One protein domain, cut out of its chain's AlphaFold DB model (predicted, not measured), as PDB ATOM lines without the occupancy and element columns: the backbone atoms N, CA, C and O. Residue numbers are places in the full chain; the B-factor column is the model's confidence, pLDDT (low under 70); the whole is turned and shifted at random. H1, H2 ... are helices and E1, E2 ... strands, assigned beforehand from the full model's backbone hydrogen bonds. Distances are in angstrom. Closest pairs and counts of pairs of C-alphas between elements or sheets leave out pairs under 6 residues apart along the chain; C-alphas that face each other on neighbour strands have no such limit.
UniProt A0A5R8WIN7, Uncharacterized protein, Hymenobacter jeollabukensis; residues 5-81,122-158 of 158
ATOM      1  N   HIS A   5     -36.027 -33.930  42.917       94.44
ATOM      2  CA  HIS A   5     -37.218 -34.023  43.757       94.44
ATOM      3  C   HIS A   5     -38.483 -33.927  42.906       94.44
ATOM      4  O   HIS A   5     -38.585 -33.091  42.008       94.44
ATOM      5  N   VAL A   6     -39.472 -34.760  43.200       95.50
ATOM      6  CA  VAL A   6     -40.765 -34.746  42.519       95.50
ATOM      7  C   VAL A   6     -41.873 -34.639  43.553       95.50
ATOM      8  O   VAL A   6     -41.949 -35.455  44.467       95.50
ATOM      9  N   PHE A   7     -42.722 -33.625  43.399       95.94
ATOM     10  CA  PHE A   7     -43.845 -33.325  44.284       95.94
ATOM     11  C   PHE A   7     -45.157 -33.494  43.527       95.94
ATOM     12  O   PHE A   7     -45.271 -33.058  42.382       95.94
ATOM     13  N   GLY A   8     -46.167 -34.071  44.168       95.88
ATOM     14  CA  GLY A   8     -47.479 -34.265  43.571       95.88
ATOM     15  C   GLY A   8     -48.620 -33.902  44.511       95.88
ATOM     16  O   GLY A   8     -48.566 -34.173  45.712       95.88
ATOM     17  N   MET A   9     -49.664 -33.297  43.945       96.00
ATOM     18  CA  MET A   9     -50.957 -33.105  44.598       96.00
ATOM     19  C   MET A   9     -52.107 -33.522  43.674       96.00
ATOM     20  O   MET A   9     -52.068 -33.282  42.469       96.00
ATOM     21  N   ALA A  10     -53.159 -34.101  44.238       95.31
ATOM     22  CA  ALA A  10     -54.348 -34.586  43.558       95.31
ATOM     23  C   ALA A  10     -55.597 -33.886  44.106       95.31
ATOM     24  O   ALA A  10     -55.835 -33.821  45.314       95.31
ATOM     25  N   LYS A  11     -56.429 -33.326  43.220       94.12
ATOM     26  CA  LYS A  11     -57.646 -32.599  43.614       94.12
ATOM     27  C   LYS A  11     -58.845 -33.071  42.807       94.12
ATOM     28  O   LYS A  11     -59.062 -32.669  41.669       94.12
ATOM     29  N   SER A  12     -59.694 -33.862  43.459       92.12
ATOM     30  CA  SER A  12     -60.883 -34.486  42.861       92.12
ATOM     31  C   SER A  12     -62.125 -33.582  42.787       92.12
ATOM     32  O   SER A  12     -63.252 -34.060  42.668       92.12
ATOM     33  N   SER A  13     -61.957 -32.263  42.912       90.19
ATOM     34  CA  SER A  13     -63.075 -31.313  42.847       90.19
ATOM     35  C   SER A  13     -63.574 -31.167  41.413       90.19
ATOM     36  O   SER A  13     -62.800 -30.782  40.555       90.19
ATOM     37  N   LEU A  14     -64.869 -31.395  41.178       89.00
ATOM     38  CA  LEU A  14     -65.485 -31.288  39.844       89.00
ATOM     39  C   LEU A  14     -65.714 -29.846  39.369       89.00
ATOM     40  O   LEU A  14     -65.814 -29.585  38.174       89.00
ATOM     41  N   ASP A  15     -65.810 -28.915  40.314       89.00
ATOM     42  CA  ASP A  15     -66.036 -27.492  40.088       89.00
ATOM     43  C   ASP A  15     -65.139 -26.666  41.018       89.00
ATOM     44  O   ASP A  15     -64.616 -27.170  42.016       89.00
ATOM     45  N   LEU A  16     -64.994 -25.378  40.706       90.44
ATOM     46  CA  LEU A  16     -64.225 -24.419  41.502       90.44
ATOM     47  C   LEU A  16     -65.127 -23.428  42.250       90.44
ATOM     48  O   LEU A  16     -64.757 -22.272  42.445       90.44
ATOM     49  N   LEU A  17     -66.325 -23.848  42.659       88.50
ATOM     50  CA  LEU A  17     -67.242 -22.982  43.397       88.50
ATOM     51  C   LEU A  17     -66.843 -22.868  44.876       88.50
ATOM     52  O   LEU A  17     -66.298 -23.795  45.486       88.50
ATOM     53  N   GLY A  18     -67.142 -21.708  45.463       87.69
ATOM     54  CA  GLY A  18     -66.853 -21.407  46.865       87.69
ATOM     55  C   GLY A  18     -65.365 -21.538  47.203       87.69
ATOM     56  O   GLY A  18     -64.499 -21.080  46.459       87.69
ATOM     57  N   ALA A  19     -65.069 -22.202  48.325       89.12
ATOM     58  CA  ALA A  19     -63.708 -22.325  48.846       89.12
ATOM     59  C   ALA A  19     -62.768 -23.215  48.007       89.12
ATOM     60  O   ALA A  19     -61.554 -23.209  48.214       89.12
ATOM     61  N   LYS A  20     -63.306 -24.005  47.066       92.25
ATOM     62  CA  LYS A  20     -62.518 -24.968  46.276       92.25
ATOM     63  C   LYS A  20     -61.485 -24.270  45.397       92.25
ATOM     64  O   LYS A  20     -60.364 -24.758  45.280       92.25
ATOM     65  N   ARG A  21     -61.835 -23.105  44.838       94.19
ATOM     66  CA  ARG A  21     -60.923 -22.307  44.010       94.19
ATOM     67  C   ARG A  21     -59.686 -21.868  44.785       94.19
ATOM     68  O   ARG A  21     -58.582 -22.092  44.310       94.19
ATOM     69  N   GLN A  22     -59.873 -21.277  45.967       95.19
ATOM     70  CA  GLN A  22     -58.752 -20.786  46.774       95.19
ATOM     71  C   GLN A  22     -57.885 -21.937  47.288       95.19
ATOM     72  O   GLN A  22     -56.666 -21.813  47.319       95.19
ATOM     73  N   LYS A  23     -58.498 -23.075  47.650       94.56
ATOM     74  CA  LYS A  23     -57.753 -24.275  48.057       94.56
ATOM     75  C   LYS A  23     -56.884 -24.817  46.922       94.56
ATOM     76  O   LYS A  23     -55.707 -25.067  47.146       94.56
ATOM     77  N   LEU A  24     -57.436 -24.931  45.713       96.75
ATOM     78  CA  LEU A  24     -56.676 -25.382  44.548       96.75
ATOM     79  C   LEU A  24     -55.558 -24.394  44.172       96.75
ATOM     80  O   LEU A  24     -54.453 -24.828  43.867       96.75
ATOM     81  N   GLU A  25     -55.820 -23.083  44.222       97.69
ATOM     82  CA  GLU A  25     -54.796 -22.051  43.972       97.69
ATOM     83  C   GLU A  25     -53.655 -22.152  44.992       97.69
ATOM     84  O   GLU A  25     -52.486 -22.090  44.621       97.69
ATOM     85  N   LEU A  26     -53.980 -22.376  46.269       96.94
ATOM     86  CA  LEU A  26     -52.985 -22.566  47.321       96.94
ATOM     87  C   LEU A  26     -52.152 -23.836  47.105       96.94
ATOM     88  O   LEU A  26     -50.936 -23.793  47.254       96.94
ATOM     89  N   ASP A  27     -52.785 -24.949  46.739       96.94
ATOM     90  CA  ASP A  27     -52.095 -26.209  46.440       96.94
ATOM     91  C   ASP A  27     -51.157 -26.074  45.229       96.94
ATOM     92  O   ASP A  27     -50.006 -26.509  45.278       96.94
ATOM     93  N   PHE A  28     -51.595 -25.371  44.182       98.12
ATOM     94  CA  PHE A  28     -50.740 -25.003  43.053       98.12
ATOM     95  C   PHE A  28     -49.533 -24.161  43.497       98.12
ATOM     96  O   PHE A  28     -48.396 -24.469  43.138       98.12
ATOM     97  N   LEU A  29     -49.747 -23.132  44.323       98.00
ATOM     98  CA  LEU A  29     -48.663 -22.281  44.825       98.00
ATOM     99  C   LEU A  29     -47.688 -23.034  45.737       98.00
ATOM    100  O   LEU A  29     -46.493 -22.745  45.704       98.00
ATOM    101  N   ARG A  30     -48.155 -24.024  46.509       97.62
ATOM    102  CA  ARG A  30     -47.279 -24.905  47.299       97.62
ATOM    103  C   ARG A  30     -46.317 -25.678  46.405       97.62
ATOM    104  O   ARG A  30     -45.126 -25.699  46.702       97.62
ATOM    105  N   LEU A  31     -46.808 -26.263  45.309       98.00
ATOM    106  CA  LEU A  31     -45.964 -26.966  44.336       98.00
ATOM    107  C   LEU A  31     -44.923 -26.030  43.716       98.00
ATOM    108  O   LEU A  31     -43.742 -26.369  43.685       98.00
ATOM    109  N   VAL A  32     -45.341 -24.835  43.280       98.25
ATOM    110  CA  VAL A  32     -44.433 -23.821  42.716       98.25
ATOM    111  C   VAL A  32     -43.335 -23.461  43.715       98.25
ATOM    112  O   VAL A  32     -42.154 -23.522  43.374       98.25
ATOM    113  N   TYR A  33     -43.717 -23.133  44.951       97.69
ATOM    114  CA  TYR A  33     -42.779 -22.750  45.999       97.69
ATOM    115  C   TYR A  33     -41.795 -23.875  46.328       97.69
ATOM    116  O   TYR A  33     -40.593 -23.625  46.414       97.69
ATOM    117  N   ALA A  34     -42.275 -25.115  46.456       97.00
ATOM    118  CA  ALA A  34     -41.414 -26.260  46.720       97.00
ATOM    119  C   ALA A  34     -40.396 -26.472  45.598       97.00
ATOM    120  O   ALA A  34     -39.198 -26.581  45.861       97.00
ATOM    121  N   CYS A  35     -40.837 -26.441  44.340       97.50
ATOM    122  CA  CYS A  35     -39.929 -26.638  43.216       97.50
ATOM    123  C   CYS A  35     -38.874 -25.529  43.134       97.50
ATOM    124  O   CYS A  35     -37.686 -25.820  43.007       97.50
ATOM    125  N   GLN A  36     -39.282 -24.265  43.279       97.25
ATOM    126  CA  GLN A  36     -38.355 -23.131  43.286       97.25
ATOM    127  C   GLN A  36     -37.366 -23.199  44.449       97.25
ATOM    128  O   GLN A  36     -36.182 -22.929  44.256       97.25
ATOM    129  N   HIS A  37     -37.824 -23.587  45.643       96.50
ATOM    130  CA  HIS A  37     -36.966 -23.739  46.812       96.50
ATOM    131  C   HIS A  37     -35.851 -24.755  46.550       96.50
ATOM    132  O   HIS A  37     -34.677 -24.441  46.736       96.50
ATOM    133  N   TYR A  38     -36.183 -25.953  46.072       95.62
ATOM    134  CA  TYR A  38     -35.178 -26.984  45.804       95.62
ATOM    135  C   TYR A  38     -34.263 -26.620  44.626       95.62
ATOM    136  O   TYR A  38     -33.052 -26.827  44.713       95.62
ATOM    137  N   GLN A  39     -34.795 -25.994  43.572       96.44
ATOM    138  CA  GLN A  39     -33.981 -25.488  42.460       96.44
ATOM    139  C   GLN A  39     -32.980 -24.416  42.905       96.44
ATOM    140  O   GLN A  39     -31.815 -24.461  42.511       96.44
ATOM    141  N   ALA A  40     -33.386 -23.502  43.790       96.12
ATOM    142  CA  ALA A  40     -32.492 -22.496  44.368       96.12
ATOM    143  C   ALA A  40     -31.373 -23.112  45.232       96.12
ATOM    144  O   ALA A  40     -30.312 -22.513  45.379       96.12
ATOM    145  N   ASN A  41     -31.584 -24.322  45.758       95.25
ATOM    146  CA  ASN A  41     -30.595 -25.092  46.515       95.25
ATOM    147  C   ASN A  41     -29.778 -26.063  45.636       95.25
ATOM    148  O   ASN A  41     -29.143 -26.984  46.145       95.25
ATOM    149  N   GLY A  42     -29.786 -25.880  44.311       96.19
ATOM    150  CA  GLY A  42     -28.968 -26.667  43.384       96.19
ATOM    151  C   GLY A  42     -29.502 -28.071  43.090       96.19
ATOM    152  O   GLY A  42     -28.767 -28.892  42.532       96.19
ATOM    153  N   CYS A  43     -30.756 -28.361  43.446       95.75
ATOM    154  CA  CYS A  43     -31.449 -29.604  43.105       95.75
ATOM    155  C   CYS A  43     -32.249 -29.454  41.800       95.75
ATOM    156  O   CYS A  43     -32.574 -28.346  41.377       95.75
ATOM    157  N   GLN A  44     -32.634 -30.564  41.174       95.69
ATOM    158  CA  GLN A  44     -33.731 -30.555  40.206       95.69
ATOM    159  C   GLN A  44     -35.051 -30.735  40.955       95.69
ATOM    160  O   GLN A  44     -35.113 -31.479  41.931       95.69
ATOM    161  N   ALA A  45     -36.112 -30.057  40.519       96.25
ATOM    162  CA  ALA A  45     -37.420 -30.208  41.141       96.25
ATOM    163  C   ALA A  45     -38.565 -30.034  40.145       96.25
ATOM    164  O   ALA A  45     -38.528 -29.107  39.332       96.25
ATOM    165  N   PHE A  46     -39.569 -30.904  40.255       96.88
ATOM    166  CA  PHE A  46     -40.752 -30.934  39.394       96.88
ATOM    167  C   PHE A  46     -42.025 -31.097  40.225       96.88
ATOM    168  O   PHE A  46     -42.082 -31.918  41.142       96.88
ATOM    169  N   GLY A  47     -43.053 -30.322  39.892       97.75
ATOM    170  CA  GLY A  47     -44.369 -30.400  40.510       97.75
ATOM    171  C   GLY A  47     -45.383 -31.043  39.573       97.75
ATOM    172  O   GLY A  47     -45.345 -30.823  38.366       97.75
ATOM    173  N   TYR A  48     -46.329 -31.788  40.129       98.12
ATOM    174  CA  TYR A  48     -47.449 -32.368  39.399       98.12
ATOM    175  C   TYR A  48     -48.755 -32.073  40.128       98.12
ATOM    176  O   TYR A  48     -48.863 -32.265  41.338       98.12
ATOM    177  N   LEU A  49     -49.762 -31.610  39.392       98.06
ATOM    178  CA  LEU A  49     -51.091 -31.347  39.929       98.06
ATOM    179  C   LEU A  49     -52.138 -32.094  39.105       98.06
ATOM    180  O   LEU A  49     -52.392 -31.752  37.949       98.06
ATOM    181  N   ALA A  50     -52.756 -33.104  39.714       97.38
ATOM    182  CA  ALA A  50     -53.832 -33.862  39.096       97.38
ATOM    183  C   ALA A  50     -55.196 -33.216  39.366       97.38
ATOM    184  O   ALA A  50     -55.551 -32.938  40.517       97.38
ATOM    185  N   VAL A  51     -55.969 -32.979  38.304       96.25
ATOM    186  CA  VAL A  51     -57.293 -32.335  38.346       96.25
ATOM    187  C   VAL A  51     -58.282 -33.077  37.452       96.25
ATOM    188  O   VAL A  51     -57.899 -33.793  36.537       96.25
ATOM    189  N   THR A  52     -59.579 -32.908  37.700       93.44
ATOM    190  CA  THR A  52     -60.614 -33.758  37.084       93.44
ATOM    191  C   THR A  52     -61.095 -33.302  35.710       93.44
ATOM    192  O   THR A  52     -61.900 -34.000  35.101       93.44
ATOM    193  N   SER A  53     -60.726 -32.107  35.236       92.75
ATOM    194  CA  SER A  53     -61.249 -31.587  33.966       92.75
ATOM    195  C   SER A  53     -60.359 -30.536  33.309       92.75
ATOM    196  O   SER A  53     -59.659 -29.774  33.981       92.75
ATOM    197  N   ALA A  54     -60.486 -30.427  31.985       91.94
ATOM    198  CA  ALA A  54     -59.828 -29.398  31.179       91.94
ATOM    199  C   ALA A  54     -60.246 -27.966  31.576       91.94
ATOM    200  O   ALA A  54     -59.471 -27.022  31.461       91.94
ATOM    201  N   ALA A  55     -61.462 -27.773  32.095       93.38
ATOM    202  CA  ALA A  55     -61.892 -26.460  32.580       93.38
ATOM    203  C   ALA A  55     -61.083 -26.013  33.812       93.38
ATOM    204  O   ALA A  55     -60.719 -24.842  33.938       93.38
ATOM    205  N   ILE A  56     -60.776 -26.949  34.717       95.38
ATOM    206  CA  ILE A  56     -59.923 -26.683  35.880       95.38
ATOM    207  C   ILE A  56     -58.478 -26.474  35.431       95.38
ATOM    208  O   ILE A  56     -57.833 -25.536  35.896       95.38
ATOM    209  N   GLU A  57     -58.000 -27.280  34.483       95.31
ATOM    210  CA  GLU A  57     -56.680 -27.122  33.865       95.31
ATOM    211  C   GLU A  57     -56.478 -25.702  33.308       95.31
ATOM    212  O   GLU A  57     -55.518 -25.021  33.667       95.31
ATOM    213  N   GLN A  58     -57.436 -25.195  32.526       95.69
ATOM    214  CA  GLN A  58     -57.411 -23.827  32.001       95.69
ATOM    215  C   GLN A  58     -57.378 -22.770  33.112       95.69
ATOM    216  O   GLN A  58     -56.748 -21.720  32.961       95.69
ATOM    217  N   GLN A  59     -58.052 -23.014  34.238       96.81
ATOM    218  CA  GLN A  59     -57.993 -22.104  35.378       96.81
ATOM    219  C   GLN A  59     -56.613 -22.119  36.050       96.81
ATOM    220  O   GLN A  59     -56.135 -21.050  36.435       96.81
ATOM    221  N   VAL A  60     -55.961 -23.280  36.155       96.62
ATOM    222  CA  VAL A  60     -54.587 -23.370  36.668       96.62
ATOM    223  C   VAL A  60     -53.596 -22.716  35.705       96.62
ATOM    224  O   VAL A  60     -52.726 -21.974  36.150       96.62
ATOM    225  N   ALA A  61     -53.774 -22.874  34.392       95.81
ATOM    226  CA  ALA A  61     -52.954 -22.191  33.392       95.81
ATOM    227  C   ALA A  61     -53.003 -20.660  33.552       95.81
ATOM    228  O   ALA A  61     -51.968 -19.994  33.521       95.81
ATOM    229  N   LYS A  62     -54.185 -20.090  33.837       97.19
ATOM    230  CA  LYS A  62     -54.316 -18.653  34.158       97.19
ATOM    231  C   LYS A  62     -53.511 -18.258  35.397       97.19
ATOM    232  O   LYS A  62     -52.959 -17.160  35.431       97.19
ATOM    233  N   TRP A  63     -53.444 -19.115  36.417       98.00
ATOM    234  CA  TRP A  63     -52.606 -18.866  37.592       98.00
ATOM    235  C   TRP A  63     -51.121 -18.969  37.269       98.00
ATOM    236  O   TRP A  63     -50.367 -18.103  37.702       98.00
ATOM    237  N   ALA A  64     -50.705 -19.947  36.466       97.56
ATOM    238  CA  ALA A  64     -49.326 -20.041  35.999       97.56
ATOM    239  C   ALA A  64     -48.889 -18.745  35.295       97.56
ATOM    240  O   ALA A  64     -47.834 -18.204  35.617       97.56
ATOM    241  N   THR A  65     -49.740 -18.174  34.432       97.38
ATOM    242  CA  THR A  65     -49.493 -16.857  33.821       97.38
ATOM    243  C   THR A  65     -49.474 -15.728  34.854       97.38
ATOM    244  O   THR A  65     -48.533 -14.941  34.876       97.38
ATOM    245  N   LYS A  66     -50.484 -15.646  35.732       97.88
ATOM    246  CA  LYS A  66     -50.603 -14.607  36.776       97.88
ATOM    247  C   LYS A  66     -49.373 -14.552  37.686       97.88
ATOM    248  O   LYS A  66     -48.949 -13.466  38.065       97.88
ATOM    249  N   TYR A  67     -48.837 -15.712  38.050       97.75
ATOM    250  CA  TYR A  67     -47.715 -15.855  38.975       97.75
ATOM    251  C   TYR A  67     -46.364 -16.025  38.272       97.75
ATOM    252  O   TYR A  67     -45.374 -16.296  38.945       97.75
ATOM    253  N   LEU A  68     -46.314 -15.851  36.944       96.81
ATOM    254  CA  LEU A  68     -45.094 -15.947  36.133       96.81
ATOM    255  C   LEU A  68     -44.335 -17.267  36.356       96.81
ATOM    256  O   LEU A  68     -43.109 -17.300  36.450       96.81
ATOM    257  N   VAL A  69     -45.080 -18.364  36.471       97.12
ATOM    258  CA  VAL A  69     -44.524 -19.692  36.730       97.12
ATOM    259  C   VAL A  69     -43.801 -20.189  35.473       97.12
ATOM    260  O   VAL A  69     -44.417 -20.214  34.403       97.12
ATOM    261  N   PRO A  70     -42.525 -20.611  35.570       94.69
ATOM    262  CA  PRO A  70     -41.796 -21.153  34.432       94.69
ATOM    263  C   PRO A  70     -42.504 -22.369  33.812       94.69
ATOM    264  O   PRO A  70     -42.999 -23.231  34.550       94.69
ATOM    265  N   PRO A  71     -42.524 -22.491  32.471       92.75
ATOM    266  CA  PRO A  71     -43.042 -23.679  31.805       92.75
ATOM    267  C   PRO A  71     -42.355 -24.953  32.311       92.75
ATOM    268  O   PRO A  71     -41.137 -24.990  32.466       92.75
ATOM    269  N   GLY A  72     -43.140 -25.998  32.571       92.06
ATOM    270  CA  GLY A  72     -42.633 -27.294  33.031       92.06
ATOM    271  C   GLY A  72     -42.303 -27.384  34.525       92.06
ATOM    272  O   GLY A  72     -42.062 -28.490  34.999       92.06
ATOM    273  N   LEU A  73     -42.344 -26.277  35.284       96.44
ATOM    274  CA  LEU A  73     -42.121 -26.320  36.735       96.44
ATOM    275  C   LEU A  73     -43.218 -27.117  37.453       96.44
ATOM    276  O   LEU A  73     -42.927 -27.919  38.335       96.44
ATOM    277  N   VAL A  74     -44.476 -26.895  37.058       97.69
ATOM    278  CA  VAL A  74     -45.635 -27.667  37.517       97.69
ATOM    279  C   VAL A  74     -46.381 -28.200  36.299       97.69
ATOM    280  O   VAL A  74     -46.835 -27.423  35.460       97.69
ATOM    281  N   GLN A  75     -46.511 -29.518  36.207       97.38
ATOM    282  CA  GLN A  75     -47.232 -30.211  35.147       97.38
ATOM    283  C   GLN A  75     -48.650 -30.566  35.598       97.38
ATOM    284  O   GLN A  75     -48.871 -30.994  36.732       97.38
ATOM    285  N   LEU A  76     -49.620 -30.403  34.701       96.88
ATOM    286  CA  LEU A  76     -51.009 -30.770  34.962       96.88
ATOM    287  C   LEU A  76     -51.279 -32.190  34.479       96.88
ATOM    288  O   LEU A  76     -50.867 -32.577  33.388       96.88
ATOM    289  N   VAL A  77     -51.986 -32.959  35.305       96.69
ATOM    290  CA  VAL A  77     -52.447 -34.307  34.973       96.69
ATOM    291  C   VAL A  77     -53.969 -34.282  34.939       96.69
ATOM    292  O   VAL A  77     -54.623 -34.159  35.973       96.69
ATOM    293  N   VAL A  78     -54.537 -34.390  33.743       95.50
ATOM    294  CA  VAL A  78     -55.984 -34.515  33.547       95.50
ATOM    295  C   VAL A  78     -56.248 -35.926  33.027       95.50
ATOM    296  O   VAL A  78     -56.056 -36.170  31.834       95.50
ATOM    297  N   PRO A  79     -56.606 -36.892  33.890       91.88
ATOM    298  CA  PRO A  79     -56.846 -38.245  33.422       91.88
ATOM    299  C   PRO A  79     -58.098 -38.295  32.549       91.88
ATOM    300  O   PRO A  79     -59.114 -37.664  32.848       91.88
ATOM    301  N   ALA A  80     -58.026 -39.087  31.483       90.44
ATOM    302  CA  ALA A  80     -59.208 -39.493  30.742       90.44
ATOM    303  C   ALA A  80     -59.983 -40.491  31.608       90.44
ATOM    304  O   ALA A  80     -59.545 -41.626  31.783       90.44
ATOM    305  N   LEU A  81     -61.093 -40.041  32.186       87.94
ATOM    306  CA  LEU A  81     -61.971 -40.889  32.985       87.94
ATOM    307  C   LEU A  81     -62.936 -41.634  32.066       87.94
ATOM    308  O   LEU A  81     -63.491 -41.045  31.138       87.94
ATOM    309  N   LEU A 122     -57.502 -40.042  41.490       93.88
ATOM    310  CA  LEU A 122     -56.620 -38.966  41.038       93.88
ATOM    311  C   LEU A 122     -55.186 -39.156  41.544       93.88
ATOM    312  O   LEU A 122     -54.256 -38.813  40.819       93.88
ATOM    313  N   GLU A 123     -54.994 -39.726  42.733       94.00
ATOM    314  CA  GLU A 123     -53.676 -40.098  43.259       94.00
ATOM    315  C   GLU A 123     -53.027 -41.202  42.413       94.00
ATOM    316  O   GLU A 123     -51.874 -41.064  42.007       94.00
ATOM    317  N   ALA A 124     -53.781 -42.234  42.023       92.94
ATOM    318  CA  ALA A 124     -53.281 -43.278  41.129       92.94
ATOM    319  C   ALA A 124     -52.918 -42.730  39.735       92.94
ATOM    320  O   ALA A 124     -51.882 -43.080  39.160       92.94
ATOM    321  N   ALA A 125     -53.747 -41.838  39.180       94.38
ATOM    322  CA  ALA A 125     -53.459 -41.179  37.905       94.38
ATOM    323  C   ALA A 125     -52.209 -40.284  37.981       94.38
ATOM    324  O   ALA A 125     -51.392 -40.269  37.050       94.38
ATOM    325  N   LEU A 126     -52.055 -39.555  39.089       95.50
ATOM    326  CA  LEU A 126     -50.900 -38.715  39.393       95.50
ATOM    327  C   LEU A 126     -49.621 -39.554  39.457       95.50
ATOM    328  O   LEU A 126     -48.682 -39.289  38.706       95.50
ATOM    329  N   GLU A 127     -49.607 -40.594  40.288       94.38
ATOM    330  CA  GLU A 127     -48.466 -41.494  40.448       94.38
ATOM    331  C   GLU A 127     -48.079 -42.151  39.118       94.38
ATOM    332  O   GLU A 127     -46.916 -42.103  38.714       94.38
ATOM    333  N   SER A 128     -49.051 -42.699  38.381       94.12
ATOM    334  CA  SER A 128     -48.805 -43.319  37.073       94.12
ATOM    335  C   SER A 128     -48.153 -42.343  36.088       94.12
ATOM    336  O   SER A 128     -47.236 -42.711  35.350       94.12
ATOM    337  N   SER A 129     -48.588 -41.081  36.091       95.38
ATOM    338  CA  SER A 129     -48.032 -40.033  35.230       95.38
ATOM    339  C   SER A 129     -46.602 -39.669  35.633       95.38
ATOM    340  O   SER A 129     -45.725 -39.594  34.770       95.38
ATOM    341  N   ILE A 130     -46.343 -39.534  36.935       94.94
ATOM    342  CA  ILE A 130     -45.008 -39.259  37.477       94.94
ATOM    343  C   ILE A 130     -44.043 -40.399  37.146       94.94
ATOM    344  O   ILE A 130     -42.982 -40.160  36.573       94.94
ATOM    345  N   LEU A 131     -44.416 -41.651  37.416       94.06
ATOM    346  CA  LEU A 131     -43.558 -42.816  37.181       94.06
ATOM    347  C   LEU A 131     -43.312 -43.098  35.693       94.06
ATOM    348  O   LEU A 131     -42.357 -43.800  35.350       94.06
ATOM    349  N   LYS A 132     -44.158 -42.599  34.784       94.50
ATOM    350  CA  LYS A 132     -43.893 -42.625  33.333       94.50
ATOM    351  C   LYS A 132     -42.777 -41.660  32.939       94.50
ATOM    352  O   LYS A 132     -41.975 -42.019  32.085       94.50
ATOM    353  N   GLN A 133     -42.717 -40.483  33.558       94.75
ATOM    354  CA  GLN A 133     -41.724 -39.454  33.237       94.75
ATOM    355  C   GLN A 133     -40.415 -39.618  34.024       94.75
ATOM    356  O   GLN A 133     -39.336 -39.375  33.492       94.75
ATOM    357  N   HIS A 134     -40.499 -40.096  35.264       92.88
ATOM    358  CA  HIS A 134     -39.378 -40.263  36.183       92.88
ATOM    359  C   HIS A 134     -39.157 -41.745  36.493       92.88
ATOM    360  O   HIS A 134     -39.433 -42.230  37.590       92.88
ATOM    361  N   THR A 135     -38.659 -42.499  35.512       91.88
ATOM    362  CA  THR A 135     -38.469 -43.955  35.645       91.88
ATOM    363  C   THR A 135     -37.487 -44.343  36.750       91.88
ATOM    364  O   THR A 135     -37.637 -45.420  37.316       91.88
ATOM    365  N   ALA A 136     -36.548 -43.464  37.114       90.44
ATOM    366  CA  ALA A 136     -35.613 -43.657  38.227       90.44
ATOM    367  C   ALA A 136     -36.298 -43.753  39.608       90.44
ATOM    368  O   ALA A 136     -35.733 -44.330  40.536       90.44
ATOM    369  N   LEU A 137     -37.533 -43.247  39.736       88.62
ATOM    370  CA  LEU A 137     -38.351 -43.408  40.942       88.62
ATOM    371  C   LEU A 137     -38.932 -44.822  41.077       88.62
ATOM    372  O   LEU A 137     -39.337 -45.216  42.171       88.62
ATOM    373  N   ARG A 138     -38.952 -45.618  39.997       83.00
ATOM    374  CA  ARG A 138     -39.416 -47.010  40.036       83.00
ATOM    375  C   ARG A 138     -38.392 -47.854  40.798       83.00
ATOM    376  O   ARG A 138     -37.329 -48.162  40.273       83.00
ATOM    377  N   GLY A 139     -38.720 -48.225  42.034       67.06
ATOM    378  CA  GLY A 139     -37.871 -49.061  42.896       67.06
ATOM    379  C   GLY A 139     -36.950 -48.296  43.855       67.06
ATOM    380  O   GLY A 139     -36.315 -48.932  44.690       67.06
ATOM    381  N   SER A 140     -36.923 -46.960  43.783       56.88
ATOM    382  CA  SER A 140     -36.030 -46.099  44.584       56.88
ATOM    383  C   SER A 140     -36.777 -45.072  45.436       56.88
ATOM    384  O   SER A 140     -36.142 -44.221  46.053       56.88
ATOM    385  N   ALA A 141     -38.115 -45.091  45.435       53.28
ATOM    386  CA  ALA A 141     -38.908 -44.086  46.128       53.28
ATOM    387  C   ALA A 141     -38.580 -44.108  47.627       53.28
ATOM    388  O   ALA A 141     -38.956 -45.030  48.351       53.28
ATOM    389  N   ALA A 142     -37.866 -43.083  48.093       52.34
ATOM    390  CA  ALA A 142     -37.732 -42.797  49.508       52.34
ATOM    391  C   ALA A 142     -39.121 -42.416  50.042       52.34
ATOM    392  O   ALA A 142     -39.522 -41.253  50.028       52.34
ATOM    393  N   VAL A 143     -39.887 -43.422  50.467       51.31
ATOM    394  CA  VAL A 143     -41.147 -43.231  51.180       51.31
ATOM    395  C   VAL A 143     -40.788 -42.790  52.593       51.31
ATOM    396  O   VAL A 143     -40.434 -43.603  53.442       51.31
ATOM    397  N   GLY A 144     -40.821 -41.484  52.841       54.00
ATOM    398  CA  GLY A 144     -40.581 -40.954  54.177       54.00
ATOM    399  C   GLY A 144     -40.197 -39.484  54.181       54.00
ATOM    400  O   GLY A 144     -39.067 -39.124  53.866       54.00
ATOM    401  N   GLY A 145     -41.141 -38.640  54.594       60.88
ATOM    402  CA  GLY A 145     -40.927 -37.223  54.861       60.88
ATOM    403  C   GLY A 145     -42.089 -36.362  54.381       60.88
ATOM    404  O   GLY A 145     -42.716 -36.648  53.366       60.88
ATOM    405  N   TYR A 146     -42.334 -35.267  55.095       79.69
ATOM    406  CA  TYR A 146     -43.134 -34.144  54.615       79.69
ATOM    407  C   TYR A 146     -42.177 -32.991  54.322       79.69
ATOM    408  O   TYR A 146     -42.001 -32.126  55.188       79.69
ATOM    409  N   PRO A 147     -41.481 -32.992  53.164       85.00
ATOM    410  CA  PRO A 147     -40.656 -31.864  52.769       85.00
ATOM    411  C   PRO A 147     -41.420 -30.569  52.986       85.00
ATOM    412  O   PRO A 147     -42.573 -30.440  52.565       85.00
ATOM    413  N   MET A 148     -40.773 -29.631  53.677       88.50
ATOM    414  CA  MET A 148     -41.327 -28.305  53.947       88.50
ATOM    415  C   MET A 148     -42.608 -28.327  54.804       88.50
ATOM    416  O   MET A 148     -43.383 -27.374  54.781       88.50
ATOM    417  N   GLY A 149     -42.850 -29.410  55.552       88.88
ATOM    418  CA  GLY A 149     -44.038 -29.580  56.393       88.88
ATOM    419  C   GLY A 149     -45.339 -29.753  55.604       88.88
ATOM    420  O   GLY A 149     -46.419 -29.584  56.167       88.88
ATOM    421  N   VAL A 150     -45.255 -30.058  54.305       89.75
ATOM    422  CA  VAL A 150     -46.419 -30.241  53.434       89.75
ATOM    423  C   VAL A 150     -46.725 -31.728  53.279       89.75
ATOM    424  O   VAL A 150     -45.850 -32.528  52.951       89.75
ATOM    425  N   GLN A 151     -47.991 -32.087  53.492       90.06
ATOM    426  CA  GLN A 151     -48.512 -33.407  53.161       90.06
ATOM    427  C   GLN A 151     -48.769 -33.481  51.657       90.06
ATOM    428  O   GLN A 151     -49.796 -33.014  51.168       90.06
ATOM    429  N   TRP A 152     -47.783 -34.002  50.933       92.50
ATOM    430  CA  TRP A 152     -47.885 -34.265  49.503       92.50
ATOM    431  C   TRP A 152     -48.662 -35.555  49.257       92.50
ATOM    432  O   TRP A 152     -48.494 -36.521  50.000       92.50
ATOM    433  N   ASP A 153     -49.452 -35.575  48.186       92.94
ATOM    434  CA  ASP A 153     -50.119 -36.798  47.728       92.94
ATOM    435  C   ASP A 153     -49.111 -37.711  46.995       92.94
ATOM    436  O   ASP A 153     -49.272 -38.924  46.941       92.94
ATOM    437  N   TYR A 154     -48.012 -37.131  46.489       93.00
ATOM    438  CA  TYR A 154     -46.827 -37.858  46.039       93.00
ATOM    439  C   TYR A 154     -45.547 -37.097  46.399       93.00
ATOM    440  O   TYR A 154     -45.447 -35.890  46.169       93.00
ATOM    441  N   TYR A 155     -44.534 -37.806  46.891       93.62
ATOM    442  CA  TYR A 155     -43.169 -37.294  46.982       93.62
ATOM    443  C   TYR A 155     -42.161 -38.393  46.641       93.62
ATOM    444  O   TYR A 155     -42.273 -39.516  47.129       93.62
ATOM    445  N   GLY A 156     -41.158 -38.055  45.832       91.56
ATOM    446  CA  GLY A 156     -40.046 -38.944  45.515       91.56
ATOM    447  C   GLY A 156     -38.772 -38.170  45.198       91.56
ATOM    448  O   GLY A 156     -38.826 -37.023  44.752       91.56
ATOM    449  N   SER A 157     -37.617 -38.799  45.417       91.88
ATOM    450  CA  SER A 157     -36.317 -38.228  45.065       91.88
ATOM    451  C   SER A 157     -35.325 -39.284  44.585       91.88
ATOM    452  O   SER A 157     -35.388 -40.417  45.063       91.88
ATOM    453  N   TYR A 158     -34.417 -38.913  43.678       90.00
ATOM    454  CA  TYR A 158     -33.356 -39.774  43.129       90.00
ATOM    455  C   TYR A 158     -32.134 -38.978  42.653       90.00
ATOM    456  O   TYR A 158     -32.239 -37.735  42.521       90.00
TER     457      TYR A 158
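Overview. This is residues 5 to 81 and 122 to 158 of the 158 residues of an uncharacterized protein of Hymenobacter jeollabukensis (UniProt A0A5R8WIN7). A twisted four-stranded sheet is sandwiched between the long helix H1 over one face and the shorter H3 over the other, with H2 over the edge strand E3 and its neighbour E2. These are three layers, helices on both faces of a sheet: H1 and H2 on one, H3 on the other. The printed part has 114 residues, in the order E1 H1 E2 H2 E3 H3 E4; the mixed sheet runs E3 E2 E1 E4, and the class is mixed, helices and strands. It is compact, with a radius of gyration of the C-alphas of 13.5 A and spans of 38 by 31 by 24 A.

Along the chain. E1, residues 5 to 11, begins at C-alpha 5 (-37.218, -34.023, 43.757) and is 20.5 A long. H1, residues 20 to 40, is 30.2 A long, and E2, residues 44 to 51, 23.7 A. H2 is residues 54 to 66, 18.3 A; E3 residues 74 to 77, 9.8 A; H3 residues 122 to 133, 16.8 A. E4, residues 154 to 157, 10.6 A, ends at C-alpha 157 (-36.317, -38.228, 45.065).

Arrangement. E1 is parallel to E2 (N 7 and O 46, 2.9 A) and antiparallel to E4 (N 6 and O 156, 2.8 A). E3 is parallel to E2 (N 75 and O 47, 2.8 A). E1, H1, E2 and E2, H2, E3 are strand-helix-strand units, parallel neighbour strands joined through a helix, with right-handed crossovers. H1 runs along the strands over E2 and E1 at a height over the sheet of 8.9 A; its closest C-alphas to E2 are Cys 35 and Ala 45, 4.8 A. H3, on the opposite face from H1, is over the same strands at 8.0 A; the closest C-alphas of E1 and H3 are Ala 10 and Leu 122, 5.5 A. H1 and H2 only just touch, with 3 pairs of C-alphas within 8 A, through residues 25 to 28 and 60 to 63 alone; Glu 25 and Val 60 have the closest C-alphas, 7.4 A. H1 and H3 are apart. Every O i to N i+4 pair is within hydrogen-bond range in H1, H2 and H3.

Size, cuts and confidence. The C-alphas farthest apart, Gly 18 and Gly 139, are 40.3 A apart. Residues 82 to 121 are not printed; C-alphas 81 and 122 are 9.9 A apart across the cut. The link from H3 to E4 is long, 20 residues, and in it residues 139 to 145 have pLDDT under 70.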